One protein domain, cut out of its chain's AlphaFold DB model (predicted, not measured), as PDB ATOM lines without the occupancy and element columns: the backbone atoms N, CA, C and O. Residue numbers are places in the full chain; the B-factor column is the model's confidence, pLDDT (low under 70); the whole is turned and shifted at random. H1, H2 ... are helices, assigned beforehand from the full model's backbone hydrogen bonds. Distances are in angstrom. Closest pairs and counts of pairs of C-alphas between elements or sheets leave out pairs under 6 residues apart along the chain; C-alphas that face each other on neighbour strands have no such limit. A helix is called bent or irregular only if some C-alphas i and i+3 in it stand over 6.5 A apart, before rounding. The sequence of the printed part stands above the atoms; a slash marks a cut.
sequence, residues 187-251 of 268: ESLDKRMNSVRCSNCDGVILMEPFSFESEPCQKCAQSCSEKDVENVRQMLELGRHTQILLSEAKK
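What this domain is: This is residues 187 to 251 of the 268 residues of an uncharacterized protein of Ramazzottius varieornatus (UniProt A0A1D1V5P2). One long helix, H2, has its first part in a small head made mostly of loops, and its last part, residues 237 to 251, sticks out from that head as a free arm. The head also holds the short helix H1, and between the two helices the chain winds through 32 residues with no named element. The printed part has 65 residues with two named helices, H1 then H2 along the chain, and no named strand; the class is all helix. The whole is loose, with a radius of gyration of the C-alphas of 13.7 A, and elongated, spanning 46 by 25 by 21 A.

How they stand to each other: H2, residues 226 to 251, is the longest helix. Its residues 237 to 251 stand free, with no C-alpha 8 or more residues apart along the chain within 10 A. H1, residues 187 to 193, and H2 are apart, with no C-alpha of the one within 8 A of the other. In the stretch between them, residues 196 to 197 pair with residues 204 to 205 as strands do, antiparallel, in runs too short to be named. In H1 every O i to N i+4 pair is within hydrogen-bond range; in H2 21 of 22 are.

Where its parts are: H2 has 26 residues and measures 37.8 A from C-alpha 226 at (19.428, 12.877, -11.561) to C-alpha 251 at (-6.297, 25.989, -35.994). H1 has 7 residues, begins with C-alpha 187 at (4.335, 29.944, -4.490) and measures 10.4 A from first to last C-alpha. Neither helix is bent or irregular.

The domain as a whole: The two C-alphas farthest apart, those of Cys 220 and Lys 251, are 46.5 A from each other. Without residues 237 to 251 the body has 50 residues, spans 24 by 24 by 13 A and has a radius of gyration of 9.8 A. The link from H1 to H2, residues 194 to 225, is long. The printed part has no cut. The mean pLDDT of the printed part is 81.3, and residues 247 and 249 to 251 are under 70.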
ATOM      1  N   GLU A 187       3.326  30.627  -3.664       81.56
ATOM      2  CA  GLU A 187       4.335  29.944  -4.490       81.56
ATOM      3  C   GLU A 187       4.338  28.418  -4.292       81.56
ATOM      4  O   GLU A 187       4.661  27.665  -5.214       81.56
ATOM      5  N   SER A 188       3.902  27.926  -3.124       85.75
ATOM      6  CA  SER A 188       3.852  26.486  -2.856       85.75
ATOM      7  C   SER A 188       2.823  25.754  -3.725       85.75
ATOM      8  O   SER A 188       2.960  24.551  -3.952       85.75
ATOM      9  N   LEU A 189       1.804  26.451  -4.249       87.94
ATOM     10  CA  LEU A 189       0.826  25.850  -5.160       87.94
ATOM     11  C   LEU A 189       1.453  25.464  -6.495       87.94
ATOM     12  O   LEU A 189       1.168  24.377  -6.996       87.94
ATOM     13  N   ASP A 190       2.322  26.307  -7.045       88.44
ATOM     14  CA  ASP A 190       2.995  25.997  -8.302       88.44
ATOM     15  C   ASP A 190       3.945  24.801  -8.132       88.44
ATOM     16  O   ASP A 190       3.923  23.881  -8.953       88.44
ATOM     17  N   LYS A 191       4.684  24.742  -7.015       87.12
ATOM     18  CA  LYS A 191       5.524  23.581  -6.680       87.12
ATOM     19  C   LYS A 191       4.715  22.295  -6.512       87.12
ATOM     20  O   LYS A 191       5.146  21.233  -6.954       87.12
ATOM     21  N   ARG A 192       3.529  22.372  -5.892       86.94
ATOM     22  CA  ARG A 192       2.610  21.227  -5.751       86.94
ATOM     23  C   ARG A 192       2.084  20.748  -7.102       86.94
ATOM     24  O   ARG A 192       2.055  19.543  -7.337       86.94
ATOM     25  N   MET A 193       1.709  21.666  -7.996       84.00
ATOM     26  CA  MET A 193       1.284  21.320  -9.360       84.00
ATOM     27  C   MET A 193       2.399  20.646 -10.167       84.00
ATOM     28  O   MET A 193       2.105  19.851 -11.054       84.00
ATOM     29  N   ASN A 194       3.658  20.942  -9.843       82.38
ATOM     30  CA  ASN A 194       4.834  20.353 -10.476       82.38
ATOM     31  C   ASN A 194       5.462  19.206  -9.659       82.38
ATOM     32  O   ASN A 194       6.601  18.819  -9.907       82.38
ATOM     33  N   SER A 195       4.759  18.692  -8.648       86.06
ATOM     34  CA  SER A 195       5.311  17.689  -7.738       86.06
ATOM     35  C   SER A 195       5.287  16.277  -8.320       86.06
ATOM     36  O   SER A 195       4.448  15.934  -9.155       86.06
ATOM     37  N   VAL A 196       6.200  15.435  -7.837       84.00
ATOM     38  CA  VAL A 196       6.301  14.027  -8.232       84.00
ATOM     39  C   VAL A 196       6.297  13.104  -7.027       84.00
ATOM     40  O   VAL A 196       6.643  13.485  -5.905       84.00
ATOM     41  N   ARG A 197       5.894  11.854  -7.253       87.12
ATOM     42  CA  ARG A 197       5.931  10.821  -6.218       87.12
ATOM     43  C   ARG A 197       7.377  10.403  -5.950       87.12
ATOM     44  O   ARG A 197       8.141  10.177  -6.883       87.12
ATOM     45  N   CYS A 198       7.729  10.241  -4.678       87.00
ATOM     46  CA  CYS A 198       9.018   9.681  -4.288       87.00
ATOM     47  C   CYS A 198       9.162   8.229  -4.775       87.00
ATOM     48  O   CYS A 198       8.236   7.429  -4.660       87.00
ATOM     49  N   SER A 199      10.347   7.863  -5.262       86.50
ATOM     50  CA  SER A 199      10.655   6.491  -5.687       86.50
ATOM     51  C   SER A 199      10.851   5.517  -4.516       86.50
ATOM     52  O   SER A 199      10.675   4.314  -4.688       86.50
ATOM     53  N   ASN A 200      11.178   6.021  -3.321       89.00
ATOM     54  CA  ASN A 200      11.494   5.211  -2.139       89.00
ATOM     55  C   ASN A 200      10.333   5.092  -1.128       89.00
ATOM     56  O   ASN A 200      10.354   4.233  -0.252       89.00
ATOM     57  N   CYS A 201       9.323   5.963  -1.199       92.12
ATOM     58  CA  CYS A 201       8.175   5.930  -0.287       92.12
ATOM     59  C   CYS A 201       6.899   6.494  -0.941       92.12
ATOM     60  O   CYS A 201       6.856   6.801  -2.126       92.12
ATOM     61  N   ASP A 202       5.832   6.633  -0.165       93.06
ATOM     62  CA  ASP A 202       4.567   7.295  -0.521       93.06
ATOM     63  C   ASP A 202       4.606   8.830  -0.359       93.06
ATOM     64  O   ASP A 202       3.577   9.490  -0.464       93.06
ATOM     65  N   GLY A 203       5.783   9.405  -0.097       91.44
ATOM     66  CA  GLY A 203       5.981  10.847   0.005       91.44
ATOM     67  C   GLY A 203       6.018  11.566  -1.347       91.44
ATOM     68  O   GLY A 203       6.052  10.956  -2.419       91.44
ATOM     69  N   VAL A 204       6.063  12.895  -1.274       90.81
ATOM     70  CA  VAL A 204       6.070  13.802  -2.429       90.81
ATOM     71  C   VAL A 204       7.394  14.561  -2.482       90.81
ATOM     72  O   VAL A 204       7.968  14.895  -1.443       90.81
ATOM     73  N   ILE A 205       7.873  14.808  -3.696       88.44
ATOM     74  CA  ILE A 205       9.005  15.680  -3.999       88.44
ATOM     75  C   ILE A 205       8.447  16.908  -4.715       88.44
ATOM     76  O   ILE A 205       7.803  16.789  -5.758       88.44
ATOM     77  N   LEU A 206       8.658  18.079  -4.120       88.44
ATOM     78  CA  LEU A 206       8.298  19.355  -4.725       88.44
ATOM     79  C   LEU A 206       9.386  19.762  -5.715       88.44
ATOM     80  O   LEU A 206      10.572  19.555  -5.453       88.44
ATOM     81  N   MET A 207       8.979  20.326  -6.847       83.75
ATOM     82  CA  MET A 207       9.908  20.765  -7.884       83.75
ATOM     83  C   MET A 207       9.594  22.188  -8.310       83.75
ATOM     84  O   MET A 207       8.430  22.542  -8.513       83.75
ATOM     85  N   GLU A 208      10.636  22.983  -8.514       84.62
ATOM     86  CA  GLU A 208      10.496  24.332  -9.041       84.62
ATOM     87  C   GLU A 208       9.989  24.305 -10.498       84.62
ATOM     88  O   GLU A 208      10.610  23.664 -11.351       84.62
ATOM     89  N   PRO A 209       8.890  25.006 -10.841       77.06
ATOM     90  CA  PRO A 209       8.263  24.947 -12.172       77.06
ATOM     91  C   PRO A 209       9.149  25.358 -13.360       77.06
ATOM     92  O   PRO A 209       8.854  24.997 -14.505       77.06
ATOM     93  N   PHE A 210      10.195  26.158 -13.110       74.88
ATOM     94  CA  PHE A 210      11.029  26.767 -14.155       74.88
ATOM     95  C   PHE A 210      12.506  26.366 -14.101       74.88
ATOM     96  O   PHE A 210      13.114  26.259 -15.164       74.88
ATOM     97  N   SER A 211      13.079  26.148 -12.913       78.06
ATOM     98  CA  SER A 211      14.456  25.647 -12.766       78.06
ATOM     99  C   SER A 211      14.523  24.122 -12.682       78.06
ATOM    100  O   SER A 211      15.583  23.553 -12.917       78.06
ATOM    101  N   PHE A 212      13.398  23.455 -12.387       70.25
ATOM    102  CA  PHE A 212      13.313  22.011 -12.139       70.25
ATOM    103  C   PHE A 212      14.188  21.525 -10.978       70.25
ATOM    104  O   PHE A 212      14.421  20.325 -10.833       70.25
ATOM    105  N   GLU A 213      14.632  22.446 -10.123       81.19
ATOM    106  CA  GLU A 213      15.282  22.114  -8.864       81.19
ATOM    107  C   GLU A 213      14.293  21.355  -7.978       81.19
ATOM    108  O   GLU A 213      13.151  21.780  -7.779       81.19
ATOM    109  N   SER A 214      14.716  20.193  -7.486       84.19
ATOM    110  CA  SER A 214      13.902  19.346  -6.620       84.19
ATOM    111  C   SER A 214      14.264  19.561  -5.160       84.19
ATOM    112  O   SER A 214      15.439  19.486  -4.793       84.19
ATOM    113  N   GLU A 215      13.257  19.712  -4.312       88.38
ATOM    114  CA  GLU A 215      13.429  19.594  -2.868       88.38
ATOM    115  C   GLU A 215      13.593  18.111  -2.466       88.38
ATOM    116  O   GLU A 215      13.154  17.211  -3.190       88.38
ATOM    117  N   PRO A 216      14.196  17.800  -1.307       90.75
ATOM    118  CA  PRO A 216      14.150  16.449  -0.761       90.75
ATOM    119  C   PRO A 216      12.708  15.976  -0.544       90.75
ATOM    120  O   PRO A 216      11.790  16.772  -0.315       90.75
ATOM    121  N   CYS A 217      12.500  14.660  -0.572       91.38
ATOM    122  CA  CYS A 217      11.196  14.086  -0.273       91.38
ATOM    123  C   CYS A 217      10.695  14.557   1.097       91.38
ATOM    124  O   CYS A 217      11.363  14.361   2.111       91.38
ATOM    125  N   GLN A 218       9.465  15.065   1.139       92.56
ATOM    126  CA  GLN A 218       8.844  15.617   2.348       92.56
ATOM    127  C   GLN A 218       8.602  14.571   3.458       92.56
ATOM    128  O   GLN A 218       8.213  14.931   4.565       92.56
ATOM    129  N   LYS A 219       8.807  13.272   3.176       94.25
ATOM    130  CA  LYS A 219       8.626  12.168   4.137       94.25
ATOM    131  C   LYS A 219       9.933  11.481   4.531       94.25
ATOM    132  O   LYS A 219      10.193  11.324   5.717       94.25
ATOM    133  N   CYS A 220      10.732  11.035   3.561       93.88
ATOM    134  CA  CYS A 220      11.957  10.267   3.829       93.88
ATOM    135  C   CYS A 220      13.255  11.063   3.635       93.88
ATOM    136  O   CYS A 220      14.328  10.486   3.784       93.88
ATOM    137  N   ALA A 221      13.170  12.352   3.279       93.50
ATOM    138  CA  ALA A 221      14.304  13.242   3.003       93.50
ATOM    139  C   ALA A 221      15.250  12.781   1.875       93.50
ATOM    140  O   ALA A 221      16.303  13.377   1.665       93.50
ATOM    141  N   GLN A 222      14.872  11.754   1.109       87.94
ATOM    142  CA  GLN A 222      15.629  11.316  -0.058       87.94
ATOM    143  C   GLN A 222      15.515  12.357  -1.176       87.94
ATOM    144  O   GLN A 222      14.404  12.725  -1.571       87.94
ATOM    145  N   SER A 223      16.653  12.801  -1.707       84.00
ATOM    146  CA  SER A 223      16.697  13.649  -2.901       84.00
ATOM    147  C   SER A 223      16.297  12.869  -4.151       84.00
ATOM    148  O   SER A 223      16.540  11.662  -4.254       84.00
ATOM    149  N   CYS A 224      15.697  13.570  -5.112       76.88
ATOM    150  CA  CYS A 224      15.397  13.013  -6.425       76.88
ATOM    151  C   CYS A 224      16.698  12.569  -7.117       76.88
ATOM    152  O   CYS A 224      17.710  13.265  -7.024       76.88
ATOM    153  N   SER A 225      16.694  11.413  -7.785       76.94
ATOM    154  CA  SER A 225      17.863  11.002  -8.568       76.94
ATOM    155  C   SER A 225      17.998  11.889  -9.811       76.94
ATOM    156  O   SER A 225      16.989  12.338 -10.352       76.94
ATOM    157  N   GLU A 226      19.218  12.110 -10.316       78.50
ATOM    158  CA  GLU A 226      19.428  12.877 -11.561       78.50
ATOM    159  C   GLU A 226      18.597  12.321 -12.726       78.50
ATOM    160  O   GLU A 226      18.042  13.069 -13.528       78.50
ATOM    161  N   LYS A 227      18.445  10.993 -12.775       78.88
ATOM    162  CA  LYS A 227      17.623  10.305 -13.771       78.88
ATOM    163  C   LYS A 227      16.142  10.664 -13.648       78.88
ATOM    164  O   LYS A 227      15.484  10.856 -14.663       78.88
ATOM    165  N   ASP A 228      15.615  10.740 -12.430       74.00
ATOM    166  CA  ASP A 228      14.216  11.102 -12.199       74.00
ATOM    167  C   ASP A 228      13.968  12.578 -12.531       74.00
ATOM    168  O   ASP A 228      12.974  12.890 -13.184       74.00
ATOM    169  N   VAL A 229      14.899  13.474 -12.176       74.94
ATOM    170  CA  VAL A 229      14.837  14.894 -12.563       74.94
ATOM    171  C   VAL A 229      14.816  15.039 -14.085       74.94
ATOM    172  O   VAL A 229      13.950  15.735 -14.615       74.94
ATOM    173  N   GLU A 230      15.700  14.342 -14.804       80.75
ATOM    174  CA  GLU A 230      15.735  14.392 -16.271       80.75
ATOM    175  C   GLU A 230      14.479  13.777 -16.905       80.75
ATOM    176  O   GLU A 230      13.933  14.344 -17.850       80.75
ATOM    177  N   ASN A 231      13.951  12.675 -16.361       78.00
ATOM    178  CA  ASN A 231      12.690  12.097 -16.833       78.00
ATOM    179  C   ASN A 231      11.534  13.097 -16.700       78.00
ATOM    180  O   ASN A 231      10.753  13.271 -17.635       78.00
ATOM    181  N   VAL A 232      11.427  13.779 -15.555       73.06
ATOM    182  CA  VAL A 232      10.395  14.798 -15.331       73.06
ATOM    183  C   VAL A 232      10.589  15.979 -16.275       73.06
ATOM    184  O   VAL A 232       9.624  16.428 -16.893       73.06
ATOM    185  N   ARG A 233      11.835  16.440 -16.453       76.88
ATOM    186  CA  ARG A 233      12.188  17.500 -17.405       76.88
ATOM    187  C   ARG A 233      11.700  17.152 -18.813       76.88
ATOM    188  O   ARG A 233      10.960  17.931 -19.411       76.88
ATOM    189  N   GLN A 234      12.025  15.952 -19.293       82.75
ATOM    190  CA  GLN A 234      11.595  15.454 -20.601       82.75
ATOM    191  C   GLN A 234      10.073  15.324 -20.704       82.75
ATOM    192  O   GLN A 234       9.492  15.752 -21.698       82.75
ATOM    193  N   MET A 235       9.398  14.786 -19.683       78.12
ATOM    194  CA  MET A 235       7.934  14.676 -19.674       78.12
ATOM    195  C   MET A 235       7.253  16.046 -19.741       78.12
ATOM    196  O   MET A 235       6.261  16.201 -20.453       78.12
ATOM    197  N   LEU A 236       7.784  17.052 -19.042       72.69
ATOM    198  CA  LEU A 236       7.253  18.415 -19.068       72.69
ATOM    199  C   LEU A 236       7.526  19.106 -20.408       72.69
ATOM    200  O   LEU A 236       6.640  19.787 -20.926       72.69
ATOM    201  N   GLU A 237       8.709  18.917 -20.999       78.12
ATOM    202  CA  GLU A 237       9.019  19.397 -22.353       78.12
ATOM    203  C   GLU A 237       8.082  18.776 -23.393       78.12
ATOM    204  O   GLU A 237       7.473  19.500 -24.186       78.12
ATOM    205  N   LEU A 238       7.891  17.455 -23.339       83.12
ATOM    206  CA  LEU A 238       6.951  16.738 -24.198       83.12
ATOM    207  C   LEU A 238       5.517  17.217 -23.972       83.12
ATOM    208  O   LEU A 238       4.825  17.508 -24.940       83.12
ATOM    209  N   GLY A 239       5.085  17.390 -22.721       78.69
ATOM    210  CA  GLY A 239       3.757  17.909 -22.391       78.69
ATOM    211  C   GLY A 239       3.510  19.308 -22.964       78.69
ATOM    212  O   GLY A 239       2.453  19.557 -23.551       78.69
ATOM    213  N   ARG A 240       4.497  20.212 -22.877       73.06
ATOM    214  CA  ARG A 240       4.435  21.539 -23.521       73.06
ATOM    215  C   ARG A 240       4.364  21.416 -25.039       73.06
ATOM    216  O   ARG A 240       3.551  22.094 -25.665       73.06
ATOM    217  N   HIS A 241       5.171  20.539 -25.632       77.12
ATOM    218  CA  HIS A 241       5.150  20.301 -27.071       77.12
ATOM    219  C   HIS A 241       3.788  19.762 -27.533       77.12
ATOM    220  O   HIS A 241       3.204  20.288 -28.479       77.12
ATOM    221  N   THR A 242       3.207  18.803 -26.808       77.62
ATOM    222  CA  THR A 242       1.850  18.302 -27.056       77.62
ATOM    223  C   THR A 242       0.811  19.418 -26.958       77.62
ATOM    224  O   THR A 242      -0.067  19.496 -27.813       77.62
ATOM    225  N   GLN A 243       0.904  20.328 -25.981       70.56
ATOM    226  CA  GLN A 243      -0.010  21.477 -25.897       70.56
ATOM    227  C   GLN A 243       0.091  22.415 -27.110       70.56
ATOM    228  O   GLN A 243      -0.935  22.949 -27.549       70.56
ATOM    229  N   ILE A 244       1.295  22.620 -27.655       73.75
ATOM    230  CA  ILE A 244       1.504  23.403 -28.883       73.75
ATOM    231  C   ILE A 244       0.836  22.696 -30.062       73.75
ATOM    232  O   ILE A 244      -0.011  23.301 -30.717       73.75
ATOM    233  N   LEU A 245       1.119  21.404 -30.255       76.00
ATOM    234  CA  LEU A 245       0.525  20.597 -31.325       76.00
ATOM    235  C   LEU A 245      -1.009  20.572 -31.245       76.00
ATOM    236  O   LEU A 245      -1.681  20.777 -32.252       76.00
ATOM    237  N   LEU A 246      -1.584  20.410 -30.048       70.62
ATOM    238  CA  LEU A 246      -3.036  20.483 -29.834       70.62
ATOM    239  C   LEU A 246      -3.603  21.863 -30.192       70.62
ATOM    240  O   LEU A 246      -4.707  21.969 -30.725       70.62
ATOM    241  N   SER A 247      -2.863  22.935 -29.904       66.38
ATOM    242  CA  SER A 247      -3.277  24.302 -30.236       66.38
ATOM    243  C   SER A 247      -3.199  24.580 -31.741       66.38
ATOM    244  O   SER A 247      -4.012  25.343 -32.259       66.38
ATOM    245  N   GLU A 248      -2.239  23.981 -32.446       72.25
ATOM    246  CA  GLU A 248      -2.094  24.069 -33.902       72.25
ATOM    247  C   GLU A 248      -3.136  23.222 -34.634       72.25
ATOM    248  O   GLU A 248      -3.774  23.727 -35.556       72.25
ATOM    249  N   ALA A 249      -3.397  21.999 -34.164       66.62
ATOM    250  CA  ALA A 249      -4.448  21.132 -34.691       66.62
ATOM    251  C   ALA A 249      -5.825  21.818 -34.633       66.62
ATOM    252  O   ALA A 249      -6.553  21.845 -35.624       66.62
ATOM    253  N   LYS A 250      -6.139  22.501 -33.520       59.53
ATOM    254  CA  LYS A 250      -7.356  23.325 -33.391       59.53
ATOM    255  C   LYS A 250      -7.447  24.461 -34.419       59.53
ATOM    256  O   LYS A 250      -8.547  24.902 -34.737       59.53
ATOM    257  N   LYS A 251      -6.317  24.965 -34.932       58.03
ATOM    258  CA  LYS A 251      -6.297  25.989 -35.994       58.03
ATOM    259  C   LYS A 251      -6.468  25.378 -37.387       58.03
ATOM    260  O   LYS A 251      -7.050  26.040 -38.244       58.03
TER     261      LYS A 251